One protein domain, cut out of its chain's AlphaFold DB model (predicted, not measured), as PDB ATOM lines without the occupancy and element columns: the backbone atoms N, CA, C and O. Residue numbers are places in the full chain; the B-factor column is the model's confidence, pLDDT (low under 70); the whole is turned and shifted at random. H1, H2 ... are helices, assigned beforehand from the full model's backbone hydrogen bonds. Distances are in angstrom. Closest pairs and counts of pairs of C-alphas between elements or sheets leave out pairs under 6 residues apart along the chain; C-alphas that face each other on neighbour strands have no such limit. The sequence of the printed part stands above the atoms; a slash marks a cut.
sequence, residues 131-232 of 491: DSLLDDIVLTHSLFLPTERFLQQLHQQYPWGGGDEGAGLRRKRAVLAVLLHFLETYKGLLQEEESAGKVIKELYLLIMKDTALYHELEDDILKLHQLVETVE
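AT A GLANCE: This is residues 131 to 232 of the 491 residues of the protein "Rap guanine nucleotide exchange factor like 1" of Anas platyrhynchos platyrhynchos (UniProt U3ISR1). Four helices, H2, H3, H4 and H5, run roughly side by side as an up-and-down bundle, each against the one before it, with the long H3 at the core. H1 packs steeply across H3, and H3 turns at a kink near residue 186. The printed part has 102 residues with five named helices, H1 to H5 in chain order, and no named strand: all helix. It is compact, with a radius of gyration of the C-alphas of 13.2 A and spans of 36 by 27 by 24 A.

HOW THE PARTS SIT: H3, residues 165 to 192, is the hub and has a kink of 80 degrees near residue 186. With its residues 173 to 184 alone it touches H5, residues 215 to 230, the same way at a shallow tilt of 12 degrees; the closest C-alphas, of Leu 180 and Leu 224, are 6.1 A apart. H2, residues 147 to 157, forms a hairpin with H3, closest at C-alphas 154 and 175, 6.1 A. H4, residues 194 to 210, touches H2, closest at C-alphas 196 and 148, 5.0 A. H3 and H4 touch only at the corner, and only just, with 3 pairs of C-alphas within 8 A, the closest 190 and 197 at 6.5 A. H4 and H5, a hairpin, only just touch, with 3 such pairs, the closest 208 and 221 at 7.3 A. H1, residues 131 to 143, touches H3 at a steep tilt of 57 degrees, closest at C-alphas 138 and 182, 5.9 A; it is apart from H4 and H5. Each O i to N i+4 pair is within hydrogen-bond range in H2 and H4, against 6 of 9 in H1, 19 of 24 in H3 and 10 of 12 in H5.

IN THESE COORDINATES: H3 is 37.9 A long, H4 25.0 A, H5 23.6 A, H1 19.5 A and H2 15.5 A. C-alpha 131 is at (43.608, -0.954, -44.453) and C-alpha 230 at (48.775, -10.007, -25.336).

THE WHOLE: The C-alphas of Asp 164 and Glu 192 are farthest apart, 39.2 A. The printed part has no cut and no long link. pLDDT is under 70 at residues 131, 161 to 166 and 231 to 232.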
ATOM      1  N   ASP A 131      44.122  -0.607 -45.779       64.75
ATOM      2  CA  ASP A 131      43.608  -0.954 -44.453       64.75
ATOM      3  C   ASP A 131      42.069  -0.969 -44.416       64.75
ATOM      4  O   ASP A 131      41.483  -1.899 -43.881       64.75
ATOM      5  N   SER A 132      41.402  -0.043 -45.120       73.56
ATOM      6  CA  SER A 132      39.932   0.023 -45.161       73.56
ATOM      7  C   SER A 132      39.289  -1.158 -45.897       73.56
ATOM      8  O   SER A 132      38.141  -1.484 -45.622       73.56
ATOM      9  N   LEU A 133      39.991  -1.784 -46.850       83.50
ATOM     10  CA  LEU A 133      39.493  -2.986 -47.537       83.50
ATOM     11  C   LEU A 133      39.725  -4.248 -46.700       83.50
ATOM     12  O   LEU A 133      38.971  -5.215 -46.811       83.50
ATOM     13  N   LEU A 134      40.790  -4.250 -45.894       88.00
ATOM     14  CA  LEU A 134      41.069  -5.325 -44.951       88.00
ATOM     15  C   LEU A 134      40.079  -5.307 -43.788       88.00
ATOM     16  O   LEU A 134      39.601  -6.385 -43.437       88.00
ATOM     17  N   ASP A 135      39.709  -4.124 -43.288       89.88
ATOM     18  CA  ASP A 135      38.677  -3.939 -42.258       89.88
ATOM     19  C   ASP A 135      37.374  -4.643 -42.659       89.88
ATOM     20  O   ASP A 135      36.863  -5.486 -41.921       89.88
ATOM     21  N   ASP A 136      36.874  -4.371 -43.870       90.31
ATOM     22  CA  ASP A 136      35.627  -4.959 -44.374       90.31
ATOM     23  C   ASP A 136      35.678  -6.494 -44.356       90.31
ATOM     24  O   ASP A 136      34.738  -7.152 -43.901       90.31
ATOM     25  N   ILE A 137      36.782  -7.085 -44.825       90.38
ATOM     26  CA  ILE A 137      36.947  -8.544 -44.871       90.38
ATOM     27  C   ILE A 137      37.101  -9.110 -43.459       90.38
ATOM     28  O   ILE A 137      36.437 -10.088 -43.123       90.38
ATOM     29  N   VAL A 138      37.957  -8.524 -42.624       91.19
ATOM     30  CA  VAL A 138      38.237  -9.039 -41.278       91.19
ATOM     31  C   VAL A 138      37.006  -8.932 -40.381       91.19
ATOM     32  O   VAL A 138      36.718  -9.890 -39.664       91.19
ATOM     33  N   LEU A 139      36.225  -7.855 -40.476       90.31
ATOM     34  CA  LEU A 139      34.992  -7.686 -39.703       90.31
ATOM     35  C   LEU A 139      33.857  -8.606 -40.161       90.31
ATOM     36  O   LEU A 139      33.030  -9.008 -39.344       90.31
ATOM     37  N   THR A 140      33.795  -8.942 -41.455       89.81
ATOM     38  CA  THR A 140      32.643  -9.661 -42.026       89.81
ATOM     39  C   THR A 140      32.933 -11.090 -42.477       89.81
ATOM     40  O   THR A 140      32.001 -11.783 -42.884       89.81
ATOM     41  N   HIS A 141      34.175 -11.586 -42.387       89.62
ATOM     42  CA  HIS A 141      34.496 -12.931 -42.878       89.62
ATOM     43  C   HIS A 141      33.654 -14.021 -42.225       89.62
ATOM     44  O   HIS A 141      33.243 -14.940 -42.925       89.62
ATOM     45  N   SER A 142      33.307 -13.887 -40.941       86.44
ATOM     46  CA  SER A 142      32.443 -14.832 -40.221       86.44
ATOM     47  C   SER A 142      31.048 -14.994 -40.853       86.44
ATOM     48  O   SER A 142      30.345 -15.968 -40.563       86.44
ATOM     49  N   LEU A 143      30.641 -14.081 -41.746       86.19
ATOM     50  CA  LEU A 143      29.399 -14.177 -42.512       86.19
ATOM     51  C   LEU A 143      29.439 -15.246 -43.606       86.19
ATOM     52  O   LEU A 143      28.431 -15.892 -43.878       86.19
ATOM     53  N   PHE A 144      30.598 -15.454 -44.224       86.94
ATOM     54  CA  PHE A 144      30.743 -16.319 -45.399       86.94
ATOM     55  C   PHE A 144      31.821 -17.399 -45.248       86.94
ATOM     56  O   PHE A 144      31.826 -18.377 -45.999       86.94
ATOM     57  N   LEU A 145      32.723 -17.258 -44.279       88.69
ATOM     58  CA  LEU A 145      33.827 -18.167 -44.009       88.69
ATOM     59  C   LEU A 145      34.104 -18.231 -42.493       88.69
ATOM     60  O   LEU A 145      34.552 -17.245 -41.915       88.69
ATOM     61  N   PRO A 146      33.901 -19.390 -41.836       87.62
ATOM     62  CA  PRO A 146      34.212 -19.542 -40.416       87.62
ATOM     63  C   PRO A 146      35.659 -19.149 -40.094       87.62
ATOM     64  O   PRO A 146      36.561 -19.486 -40.868       87.62
ATOM     65  N   THR A 147      35.878 -18.513 -38.937       88.94
ATOM     66  CA  THR A 147      37.183 -17.988 -38.496       88.94
ATOM     67  C   THR A 147      38.308 -19.011 -38.650       88.94
ATOM     68  O   THR A 147      39.363 -18.717 -39.204       88.94
ATOM     69  N   GLU A 148      38.060 -20.257 -38.240       87.62
ATOM     70  CA  GLU A 148      39.036 -21.342 -38.350       87.62
ATOM     71  C   GLU A 148      39.464 -21.594 -39.804       87.62
ATOM     72  O   GLU A 148      40.653 -21.712 -40.096       87.62
ATOM     73  N   ARG A 149      38.509 -21.626 -40.741       90.69
ATOM     74  CA  ARG A 149      38.811 -21.833 -42.163       90.69
ATOM     75  C   ARG A 149      39.518 -20.631 -42.769       90.69
ATOM     76  O   ARG A 149      40.416 -20.823 -43.584       90.69
ATOM     77  N   PHE A 150      39.135 -19.418 -42.376       92.25
ATOM     78  CA  PHE A 150      39.819 -18.194 -42.789       92.25
ATOM     79  C   PHE A 150      41.302 -18.235 -42.394       92.25
ATOM     80  O   PHE A 150      42.178 -18.082 -43.247       92.25
ATOM     81  N   LEU A 151      41.593 -18.574 -41.137       92.31
ATOM     82  CA  LEU A 151      42.963 -18.712 -40.640       92.31
ATOM     83  C   LEU A 151      43.719 -19.873 -41.302       92.31
ATOM     84  O   LEU A 151      44.893 -19.726 -41.641       92.31
ATOM     85  N   GLN A 152      43.056 -21.005 -41.563       92.25
ATOM     86  CA  GLN A 152      43.658 -22.122 -42.301       92.25
ATOM     87  C   GLN A 152      44.055 -21.724 -43.728       92.25
ATOM     88  O   GLN A 152      45.086 -22.182 -44.223       92.25
ATOM     89  N   GLN A 153      43.281 -20.860 -44.396       92.06
ATOM     90  CA  GLN A 153      43.667 -20.329 -45.704       92.06
ATOM     91  C   GLN A 153      44.926 -19.465 -45.605       92.06
ATOM     92  O   GLN A 153      45.841 -19.651 -46.404       92.06
ATOM     93  N   LEU A 154      45.037 -18.591 -44.599       91.81
ATOM     94  CA  LEU A 154      46.265 -17.817 -44.371       91.81
ATOM     95  C   LEU A 154      47.469 -18.731 -44.120       91.81
ATOM     96  O   LEU A 154      48.522 -18.552 -44.735       91.81
ATOM     97  N   HIS A 155      47.282 -19.763 -43.297       91.94
ATOM     98  CA  HIS A 155      48.305 -20.768 -43.028       91.94
ATOM     99  C   HIS A 155      48.759 -21.505 -44.299       91.94
ATOM    100  O   HIS A 155      49.950 -21.738 -44.478       91.94
ATOM    101  N   GLN A 156      47.845 -21.845 -45.214       90.50
ATOM    102  CA  GLN A 156      48.185 -22.496 -46.489       90.50
ATOM    103  C   GLN A 156      48.878 -21.550 -47.483       90.50
ATOM    104  O   GLN A 156      49.732 -21.984 -48.255       90.50
ATOM    105  N   GLN A 157      48.525 -20.263 -47.471       88.31
ATOM    106  CA  GLN A 157      49.078 -19.259 -48.385       88.31
ATOM    107  C   GLN A 157      50.481 -18.784 -47.981       88.31
ATOM    108  O   GLN A 157      51.254 -18.387 -48.854       88.31
ATOM    109  N   TYR A 158      50.822 -18.837 -46.691       86.56
ATOM    110  CA  TYR A 158      52.117 -18.388 -46.176       86.56
ATOM    111  C   TYR A 158      53.334 -19.151 -46.749       86.56
ATOM    112  O   TYR A 158      54.248 -18.499 -47.264       86.56
ATOM    113  N   PRO A 159      53.375 -20.502 -46.741       83.19
ATOM    114  CA  PRO A 159      54.501 -21.264 -47.284       83.19
ATOM    115  C   PRO A 159      54.495 -21.363 -48.818       83.19
ATOM    116  O   PRO A 159      55.463 -21.862 -49.393       83.19
ATOM    117  N   TRP A 160      53.430 -20.924 -49.503       72.81
ATOM    118  CA  TRP A 160      53.305 -21.069 -50.954       72.81
ATOM    119  C   TRP A 160      54.210 -20.073 -51.700       72.81
ATOM    120  O   TRP A 160      53.802 -18.971 -52.078       72.81
ATOM    121  N   GLY A 161      55.460 -20.475 -51.930       59.72
ATOM    122  CA  GLY A 161      56.414 -19.761 -52.774       59.72
ATOM    123  C   GLY A 161      56.128 -20.005 -54.254       59.72
ATOM    124  O   GLY A 161      56.361 -21.095 -54.769       59.72
ATOM    125  N   GLY A 162      55.633 -18.989 -54.965       55.41
ATOM    126  CA  GLY A 162      55.769 -18.972 -56.424       55.41
ATOM    127  C   GLY A 162      57.256 -18.935 -56.785       55.41
ATOM    128  O   GLY A 162      58.027 -18.347 -56.037       55.41
ATOM    129  N   GLY A 163      57.662 -19.547 -57.904       54.88
ATOM    130  CA  GLY A 163      59.071 -19.731 -58.303       54.88
ATOM    131  C   GLY A 163      59.911 -18.463 -58.551       54.88
ATOM    132  O   GLY A 163      60.980 -18.568 -59.136       54.88
ATOM    133  N   ASP A 164      59.438 -17.290 -58.125       65.19
ATOM    134  CA  ASP A 164      60.123 -15.998 -58.135       65.19
ATOM    135  C   ASP A 164      60.324 -15.517 -56.681       65.19
ATOM    136  O   ASP A 164      59.350 -15.337 -55.939       65.19
ATOM    137  N   GLU A 165      61.577 -15.301 -56.265       63.78
ATOM    138  CA  GLU A 165      61.951 -14.938 -54.884       63.78
ATOM    139  C   GLU A 165      61.232 -13.663 -54.396       63.78
ATOM    140  O   GLU A 165      60.780 -13.593 -53.248       63.78
ATOM    141  N   GLY A 166      61.015 -12.685 -55.286       69.75
ATOM    142  CA  GLY A 166      60.303 -11.440 -54.970       69.75
ATOM    143  C   GLY A 166      58.778 -11.588 -54.870       69.75
ATOM    144  O   GLY A 166      58.100 -10.789 -54.213       69.75
ATOM    145  N   ALA A 167      58.191 -12.606 -55.503       75.06
ATOM    146  CA  ALA A 167      56.769 -12.920 -55.359       75.06
ATOM    147  C   ALA A 167      56.474 -13.623 -54.023       75.06
ATOM    148  O   ALA A 167      55.426 -13.376 -53.419       75.06
ATOM    149  N   GLY A 168      57.411 -14.449 -53.542       81.12
ATOM    150  CA  GLY A 168      57.324 -15.111 -52.239       81.12
ATOM    151  C   GLY A 168      57.293 -14.118 -51.076       81.12
ATOM    152  O   GLY A 168      56.370 -14.158 -50.260       81.12
ATOM    153  N   LEU A 169      58.236 -13.169 -51.040       83.00
ATOM    154  CA  LEU A 169      58.306 -12.152 -49.981       83.00
ATOM    155  C   LEU A 169      57.049 -11.268 -49.933       83.00
ATOM    156  O   LEU A 169      56.479 -11.054 -48.864       83.00
ATOM    157  N   ARG A 170      56.555 -10.811 -51.093       83.44
ATOM    158  CA  ARG A 170      55.316 -10.014 -51.168       83.44
ATOM    159  C   ARG A 170      54.104 -10.766 -50.620       83.44
ATOM    160  O   ARG A 170      53.284 -10.167 -49.930       83.44
ATOM    161  N   ARG A 171      53.999 -12.072 -50.891       85.81
ATOM    162  CA  ARG A 171      52.915 -12.910 -50.358       85.81
ATOM    163  C   ARG A 171      53.022 -13.075 -48.846       85.81
ATOM    164  O   ARG A 171      52.023 -12.875 -48.162       85.81
ATOM    165  N   LYS A 172      54.216 -13.376 -48.325       88.50
ATOM    166  CA  LYS A 172      54.454 -13.487 -46.875       88.50
ATOM    167  C   LYS A 172      54.107 -12.190 -46.149       88.50
ATOM    168  O   LYS A 172      53.397 -12.235 -45.150       88.50
ATOM    169  N   ARG A 173      54.512 -11.042 -46.705       88.62
ATOM    170  CA  ARG A 173      54.155  -9.716 -46.182       88.62
ATOM    171  C   ARG A 173      52.645  -9.476 -46.180       88.62
ATOM    172  O   ARG A 173      52.113  -8.990 -45.192       88.62
ATOM    173  N   ALA A 174      51.948  -9.840 -47.257       89.25
ATOM    174  CA  ALA A 174      50.496  -9.689 -47.338       89.25
ATOM    175  C   ALA A 174      49.764 -10.568 -46.311       89.25
ATOM    176  O   ALA A 174      48.863 -10.087 -45.631       89.25
ATOM    177  N   VAL A 175      50.171 -11.833 -46.153       91.25
ATOM    178  CA  VAL A 175      49.590 -12.732 -45.140       91.25
ATOM    179  C   VAL A 175      49.845 -12.204 -43.728       91.25
ATOM    180  O   VAL A 175      48.932 -12.215 -42.908       91.25
ATOM    181  N   LEU A 176      51.055 -11.705 -43.458       90.31
ATOM    182  CA  LEU A 176      51.401 -11.114 -42.169       90.31
ATOM    183  C   LEU A 176      50.569  -9.858 -41.879       90.31
ATOM    184  O   LEU A 176      50.042  -9.736 -40.781       90.31
ATOM    185  N   ALA A 177      50.377  -8.979 -42.865       90.88
ATOM    186  CA  ALA A 177      49.530  -7.795 -42.720       90.88
ATOM    187  C   ALA A 177      48.072  -8.164 -42.393       90.88
ATOM    188  O   ALA A 177      47.491  -7.601 -41.468       90.88
ATOM    189  N   VAL A 178      47.501  -9.157 -43.091       92.75
ATOM    190  CA  VAL A 178      46.142  -9.652 -42.805       92.75
ATOM    191  C   VAL A 178      46.062 -10.260 -41.403       92.75
ATOM    192  O   VAL A 178      45.100 -10.005 -40.686       92.75
ATOM    193  N   LEU A 179      47.060 -11.054 -41.001       91.94
ATOM    194  CA  LEU A 179      47.093 -11.680 -39.679       91.94
ATOM    195  C   LEU A 179      47.209 -10.643 -38.557       91.94
ATOM    196  O   LEU A 179      46.479 -10.739 -37.576       91.94
ATOM    197  N   LEU A 180      48.102  -9.661 -38.696       91.62
ATOM    198  CA  LEU A 180      48.262  -8.573 -37.728       91.62
ATOM    199  C   LEU A 180      46.953  -7.809 -37.557       91.62
ATOM    200  O   LEU A 180      46.471  -7.669 -36.436       91.62
ATOM    201  N   HIS A 181      46.346  -7.408 -38.673       92.06
ATOM    202  CA  HIS A 181      45.076  -6.704 -38.663       92.06
ATOM    203  C   HIS A 181      43.966  -7.546 -38.012       92.06
ATOM    204  O   HIS A 181      43.274  -7.076 -37.119       92.06
ATOM    205  N   PHE A 182      43.876  -8.837 -38.348       92.56
ATOM    206  CA  PHE A 182      42.941  -9.768 -37.715       92.56
ATOM    207  C   PHE A 182      43.123  -9.868 -36.190       92.56
ATOM    208  O   PHE A 182      42.138  -9.839 -35.449       92.56
ATOM    209  N   LEU A 183      44.363  -9.977 -35.704       90.62
ATOM    210  CA  LEU A 183      44.654 -10.045 -34.268       90.62
ATOM    211  C   LEU A 183      44.322  -8.727 -33.557       90.62
ATOM    212  O   LEU A 183      43.797  -8.751 -32.440       90.62
ATOM    213  N   GLU A 184      44.589  -7.591 -34.201       89.88
ATOM    214  CA  GLU A 184      44.228  -6.265 -33.699       89.88
ATOM    215  C   GLU A 184      42.719  -6.047 -33.652       89.88
ATOM    216  O   GLU A 184      42.249  -5.431 -32.701       89.88
ATOM    217  N   THR A 185      41.953  -6.557 -34.615       90.06
ATOM    218  CA  THR A 185      40.487  -6.490 -34.588       90.06
ATOM    219  C   THR A 185      39.931  -7.417 -33.510       90.06
ATOM    220  O   THR A 185      39.141  -6.989 -32.682       90.06
ATOM    221  N   TYR A 186      40.338  -8.690 -33.471       86.31
ATOM    222  CA  TYR A 186      39.681  -9.692 -32.619       86.31
ATOM    223  C   TYR A 186      40.125  -9.634 -31.144       86.31
ATOM    224  O   TYR A 186      39.341  -9.979 -30.255       86.31
ATOM    225  N   LYS A 187      41.361  -9.201 -30.855       85.75
ATOM    226  CA  LYS A 187      41.919  -9.029 -29.497       85.75
ATOM    227  C   LYS A 187      41.538 -10.181 -28.548       85.75
ATOM    228  O   LYS A 187      41.704 -11.358 -28.863       85.75
ATOM    229  N   GLY A 188      40.991  -9.846 -27.377       78.81
ATOM    230  CA  GLY A 188      40.589 -10.798 -26.344       78.81
ATOM    231  C   GLY A 188      39.384 -11.680 -26.692       78.81
ATOM    232  O   GLY A 188      39.048 -12.530 -25.877       78.81
ATOM    233  N   LEU A 189      38.728 -11.516 -27.849       81.19
ATOM    234  CA  LEU A 189      37.689 -12.458 -28.295       81.19
ATOM    235  C   LEU A 189      38.281 -13.799 -28.742       81.19
ATOM    236  O   LEU A 189      37.614 -14.823 -28.654       81.19
ATOM    237  N   LEU A 190      39.550 -13.830 -29.167       81.56
ATOM    238  CA  LEU A 190      40.220 -15.077 -29.559       81.56
ATOM    239  C   LEU A 190      40.380 -16.068 -28.405       81.56
ATOM    240  O   LEU A 190      40.570 -17.256 -28.651       81.56
ATOM    241  N   GLN A 191      40.264 -15.608 -27.157       77.69
ATOM    242  CA  GLN A 191      40.258 -16.484 -25.986       77.69
ATOM    243  C   GLN A 191      39.038 -17.418 -25.957       77.69
ATOM    244  O   GLN A 191      39.090 -18.463 -25.313       77.69
ATOM    245  N   GLU A 192      37.957 -17.064 -26.656       77.62
ATOM    246  CA  GLU A 192      36.742 -17.881 -26.743       77.62
ATOM    247  C   GLU A 192      36.823 -18.932 -27.865       77.62
ATOM    248  O   GLU A 192      36.108 -19.931 -27.824       77.62
ATOM    249  N   GLU A 193      37.732 -18.768 -28.835       79.81
ATOM    250  CA  GLU A 193      37.877 -19.658 -29.992       79.81
ATOM    251  C   GLU A 193      39.180 -20.469 -29.942       79.81
ATOM    252  O   GLU A 193      40.194 -20.130 -30.559       79.81
ATOM    253  N   GLU A 194      39.142 -21.610 -29.248       81.50
ATOM    254  CA  GLU A 194      40.314 -22.483 -29.086       81.50
ATOM    255  C   GLU A 194      40.878 -22.987 -30.432       81.50
ATOM    256  O   GLU A 194      42.098 -23.083 -30.601       81.50
ATOM    257  N   SER A 195      40.015 -23.292 -31.412       84.62
ATOM    258  CA  SER A 195      40.456 -23.774 -32.729       84.62
ATOM    259  C   SER A 195      41.191 -22.693 -33.524       84.62
ATOM    260  O   SER A 195      42.258 -22.968 -34.075       84.62
ATOM    261  N   ALA A 196      40.694 -21.453 -33.509       86.19
ATOM    262  CA  ALA A 196      41.378 -20.302 -34.095       86.19
ATOM    263  C   ALA A 196      42.744 -20.075 -33.427       86.19
ATOM    264  O   ALA A 196      43.757 -19.915 -34.113       86.19
ATOM    265  N   GLY A 197      42.796 -20.162 -32.093       86.25
ATOM    266  CA  GLY A 197      44.035 -20.043 -31.326       86.25
ATOM    267  C   GLY A 197      45.103 -21.076 -31.706       86.25
ATOM    268  O   GLY A 197      46.283 -20.730 -31.788       86.25
ATOM    269  N   LYS A 198      44.720 -22.330 -31.992       86.75
ATOM    270  CA  LYS A 198      45.654 -23.377 -32.459       86.75
ATOM    271  C   LYS A 198      46.268 -23.032 -33.817       86.75
ATOM    272  O   LYS A 198      47.489 -23.068 -33.950       86.75
ATOM    273  N   VAL A 199      45.447 -22.621 -34.786       90.44
ATOM    274  CA  VAL A 199      45.921 -22.262 -36.137       90.44
ATOM    275  C   VAL A 199      46.843 -21.037 -36.098       90.44
ATOM    276  O   VAL A 199      47.866 -21.011 -36.782       90.44
ATOM    277  N   ILE A 200      46.535 -20.043 -35.257       90.25
ATOM    278  CA  ILE A 200      47.389 -18.858 -35.068       90.25
ATOM    279  C   ILE A 200      48.755 -19.255 -34.501       90.25
ATOM    280  O   ILE A 200      49.772 -18.761 -34.986       90.25
ATOM    281  N   LYS A 201      48.806 -20.167 -33.519       88.50
ATOM    282  CA  LYS A 201      50.076 -20.666 -32.959       88.50
ATOM    283  C   LYS A 201      50.926 -21.374 -34.012       88.50
ATOM    284  O   LYS A 201      52.126 -21.122 -34.089       88.50
ATOM    285  N   GLU A 202      50.322 -22.237 -34.825       90.00
ATOM    286  CA  GLU A 202      51.024 -22.937 -35.908       90.00
ATOM    287  C   GLU A 202      51.592 -21.952 -36.940       90.00
ATOM    288  O   GLU A 202      52.774 -22.026 -37.286       90.00
ATOM    289  N   LEU A 203      50.783 -20.973 -37.361       90.00
ATOM    290  CA  LEU A 203      51.201 -19.927 -38.293       90.00
ATOM    291  C   LEU A 203      52.302 -19.030 -37.704       90.00
ATOM    292  O   LEU A 203      53.285 -18.739 -38.383       90.00
ATOM    293  N   TYR A 204      52.192 -18.653 -36.431       90.38
ATOM    294  CA  TYR A 204      53.220 -17.900 -35.714       90.38
ATOM    295  C   TYR A 204      54.561 -18.649 -35.689       90.38
ATOM    296  O   TYR A 204      55.596 -18.066 -36.006       90.38
ATOM    297  N   LEU A 205      54.558 -19.954 -35.393       89.62
ATOM    298  CA  LEU A 205      55.779 -20.769 -35.400       89.62
ATOM    299  C   LEU A 205      56.415 -20.877 -36.793       89.62
ATOM    300  O   LEU A 205      57.639 -20.969 -36.890       89.62
ATOM    301  N   LEU A 206      55.617 -20.877 -37.865       88.56
ATOM    302  CA  LEU A 206      56.134 -20.814 -39.236       88.56
ATOM    303  C   LEU A 206      56.776 -19.456 -39.530       88.56
ATOM    304  O   LEU A 206      57.900 -19.416 -40.022       88.56
ATOM    305  N   ILE A 207      56.100 -18.363 -39.172       88.88
ATOM    306  CA  ILE A 207      56.594 -16.997 -39.385       88.88
ATOM    307  C   ILE A 207      57.908 -16.761 -38.632       88.88
ATOM    308  O   ILE A 207      58.859 -16.228 -39.197       88.88
ATOM    309  N   MET A 208      58.003 -17.237 -37.388       86.69
ATOM    310  CA  MET A 208      59.209 -17.092 -36.566       86.69
ATOM    311  C   MET A 208      60.430 -17.844 -37.115       86.69
ATOM    312  O   MET A 208      61.563 -17.439 -36.859       86.69
ATOM    313  N   LYS A 209      60.231 -18.935 -37.870       85.19
ATOM    314  CA  LYS A 209      61.334 -19.637 -38.554       85.19
ATOM    315  C   LYS A 209      61.887 -18.823 -39.722       85.19
ATOM    316  O   LYS A 209      63.083 -18.887 -39.998       85.19
ATOM    317  N   ASP A 210      61.025 -18.049 -40.370       82.56
ATOM    318  CA  ASP A 210      61.356 -17.227 -41.530       82.56
ATOM    319  C   ASP A 210      61.989 -15.878 -41.148       82.56
ATOM    320  O   ASP A 210      62.597 -15.233 -42.004       82.56
ATOM    321  N   THR A 211      61.941 -15.474 -39.872       80.25
ATOM    322  CA  THR A 211      62.578 -14.242 -39.365       80.25
ATOM    323  C   THR A 211      64.060 -14.159 -39.725       80.25
ATOM    324  O   THR A 211      64.548 -13.105 -40.117       80.25
ATOM    325  N   ALA A 212      64.784 -15.282 -39.643       78.38
ATOM    326  CA  ALA A 212      66.209 -15.332 -39.973       78.38
ATOM    327  C   ALA A 212      66.493 -15.212 -41.484       78.38
ATOM    328  O   ALA A 212      67.634 -14.973 -41.871       78.38
ATOM    329  N   LEU A 213      65.479 -15.408 -42.332       81.19
ATOM    330  CA  LEU A 213      65.594 -15.398 -43.793       81.19
ATOM    331  C   LEU A 213      65.155 -14.059 -44.407       81.19
ATOM    332  O   LEU A 213      65.629 -13.712 -45.487       81.19
ATOM    333  N   TYR A 214      64.270 -13.306 -43.743       81.19
ATOM    334  CA  TYR A 214      63.691 -12.068 -44.275       81.19
ATOM    335  C   TYR A 214      63.763 -10.916 -43.266       81.19
ATOM    336  O   TYR A 214      62.806 -10.647 -42.541       81.19
ATOM    337  N   HIS A 215      64.871 -10.171 -43.280       80.69
ATOM    338  CA  HIS A 215      65.058  -8.993 -42.417       80.69
ATOM    339  C   HIS A 215      64.018  -7.882 -42.648       80.69
ATOM    340  O   HIS A 215      63.685  -7.149 -41.728       80.69
ATOM    341  N   GLU A 216      63.440  -7.778 -43.850       82.06
ATOM    342  CA  GLU A 216      62.404  -6.778 -44.164       82.06
ATOM    343  C   GLU A 216      61.082  -6.977 -43.399       82.06
ATOM    344  O   GLU A 216      60.239  -6.082 -43.404       82.06
ATOM    345  N   LEU A 217      60.873  -8.140 -42.771       83.44
ATOM    346  CA  LEU A 217      59.657  -8.460 -42.013       83.44
ATOM    347  C   LEU A 217      59.846  -8.345 -40.494       83.44
ATOM    348  O   LEU A 217      58.891  -8.569 -39.757       83.44
ATOM    349  N   GLU A 218      61.048  -8.010 -40.015       86.00
ATOM    350  CA  GLU A 218      61.400  -8.057 -38.590       86.00
ATOM    351  C   GLU A 218      60.460  -7.205 -37.719       86.00
ATOM    352  O   GLU A 218      59.927  -7.705 -36.728       86.00
ATOM    353  N   ASP A 219      60.155  -5.975 -38.139       87.00
ATOM    354  CA  ASP A 219      59.241  -5.075 -37.420       87.00
ATOM    355  C   ASP A 219      57.821  -5.646 -37.294       87.00
ATOM    356  O   ASP A 219      57.187  -5.560 -36.239       87.00
ATOM    357  N   ASP A 220      57.303  -6.245 -38.366       87.62
ATOM    358  CA  ASP A 220      55.954  -6.812 -38.390       87.62
ATOM    359  C   ASP A 220      55.889  -8.130 -37.597       87.62
ATOM    360  O   ASP A 220      54.879  -8.427 -36.955       87.62
ATOM    361  N   ILE A 221      56.985  -8.891 -37.558       88.69
ATOM    362  CA  ILE A 221      57.125 -10.092 -36.725       88.69
ATOM    363  C   ILE A 221      57.197  -9.722 -35.238       88.69
ATOM    364  O   ILE A 221      56.575 -10.389 -34.411       88.69
ATOM    365  N   LEU A 222      57.889  -8.635 -34.884       88.94
ATOM    366  CA  LEU A 222      57.917  -8.121 -33.511       88.94
ATOM    367  C   LEU A 222      56.522  -7.692 -33.040       88.94
ATOM    368  O   LEU A 222      56.124  -8.024 -31.921       88.94
ATOM    369  N   LYS A 223      55.744  -7.015 -33.896       88.88
ATOM    370  CA  LYS A 223      54.334  -6.697 -33.602       88.88
ATOM    371  C   LYS A 223      53.499  -7.962 -33.424       88.88
ATOM    372  O   LYS A 223      52.717  -8.049 -32.479       88.88
ATOM    373  N   LEU A 224      53.686  -8.958 -34.294       89.56
ATOM    374  CA  LEU A 224      52.981 -10.234 -34.196       89.56
ATOM    375  C   LEU A 224      53.273 -10.916 -32.858       89.56
ATOM    376  O   LEU A 224      52.346 -11.381 -32.197       89.56
ATOM    377  N   HIS A 225      54.540 -10.940 -32.444       88.25
ATOM    378  CA  HIS A 225      54.954 -11.490 -31.160       88.25
ATOM    379  C   HIS A 225      54.238 -10.793 -29.991       88.25
ATOM    380  O   HIS A 225      53.602 -11.467 -29.182       88.25
ATOM    381  N   GLN A 226      54.231  -9.454 -29.968       87.50
ATOM    382  CA  GLN A 226      53.531  -8.672 -28.940       87.50
ATOM    383  C   GLN A 226      52.022  -8.963 -28.904       87.50
ATOM    384  O   GLN A 226      51.444  -9.124 -27.827       87.50
ATOM    385  N   LEU A 227      51.368  -9.056 -30.065       85.19
ATOM    386  CA  LEU A 227      49.930  -9.332 -30.146       85.19
ATOM    387  C   LEU A 227      49.590 -10.753 -29.684       85.19
ATOM    388  O   LEU A 227      48.649 -10.935 -28.912       85.19
ATOM    389  N   VAL A 228      50.366 -11.756 -30.100       84.75
ATOM    390  CA  VAL A 228      50.171 -13.158 -29.695       84.75
ATOM    391  C   VAL A 228      50.369 -13.338 -28.185       84.75
ATOM    392  O   VAL A 228      49.601 -14.075 -27.558       84.75
ATOM    393  N   GLU A 229      51.339 -12.640 -27.588       80.88
ATOM    394  CA  GLU A 229      51.522 -12.608 -26.131       80.88
ATOM    395  C   GLU A 229      50.345 -11.928 -25.415       80.88
ATOM    396  O   GLU A 229      49.833 -12.461 -24.429       80.88
ATOM    397  N   THR A 230      49.869 -10.794 -25.937       75.12
ATOM    398  CA  THR A 230      48.775 -10.007 -25.336       75.12
ATOM    399  C   THR A 230      47.432 -10.739 -25.369       75.12
ATOM    400  O   THR A 230      46.629 -10.608 -24.446       75.12
ATOM    401  N   VAL A 231      47.172 -11.535 -26.410       67.50
ATOM    402  CA  VAL A 231      45.944 -12.343 -26.528       67.50
ATOM    403  C   VAL A 231      45.930 -13.508 -25.519       67.50
ATOM    404  O   VAL A 231      44.894 -14.144 -25.329       67.50
ATOM    405  N   GLU A 232      47.038 -13.756 -24.806       59.53
ATOM    406  CA  GLU A 232      47.222 -14.899 -23.908       59.53
ATOM    407  C   GLU A 232      46.827 -16.214 -24.586       59.53
ATOM    408  O   GLU A 232      46.129 -17.056 -24.021       59.53
TER     409      GLU A 232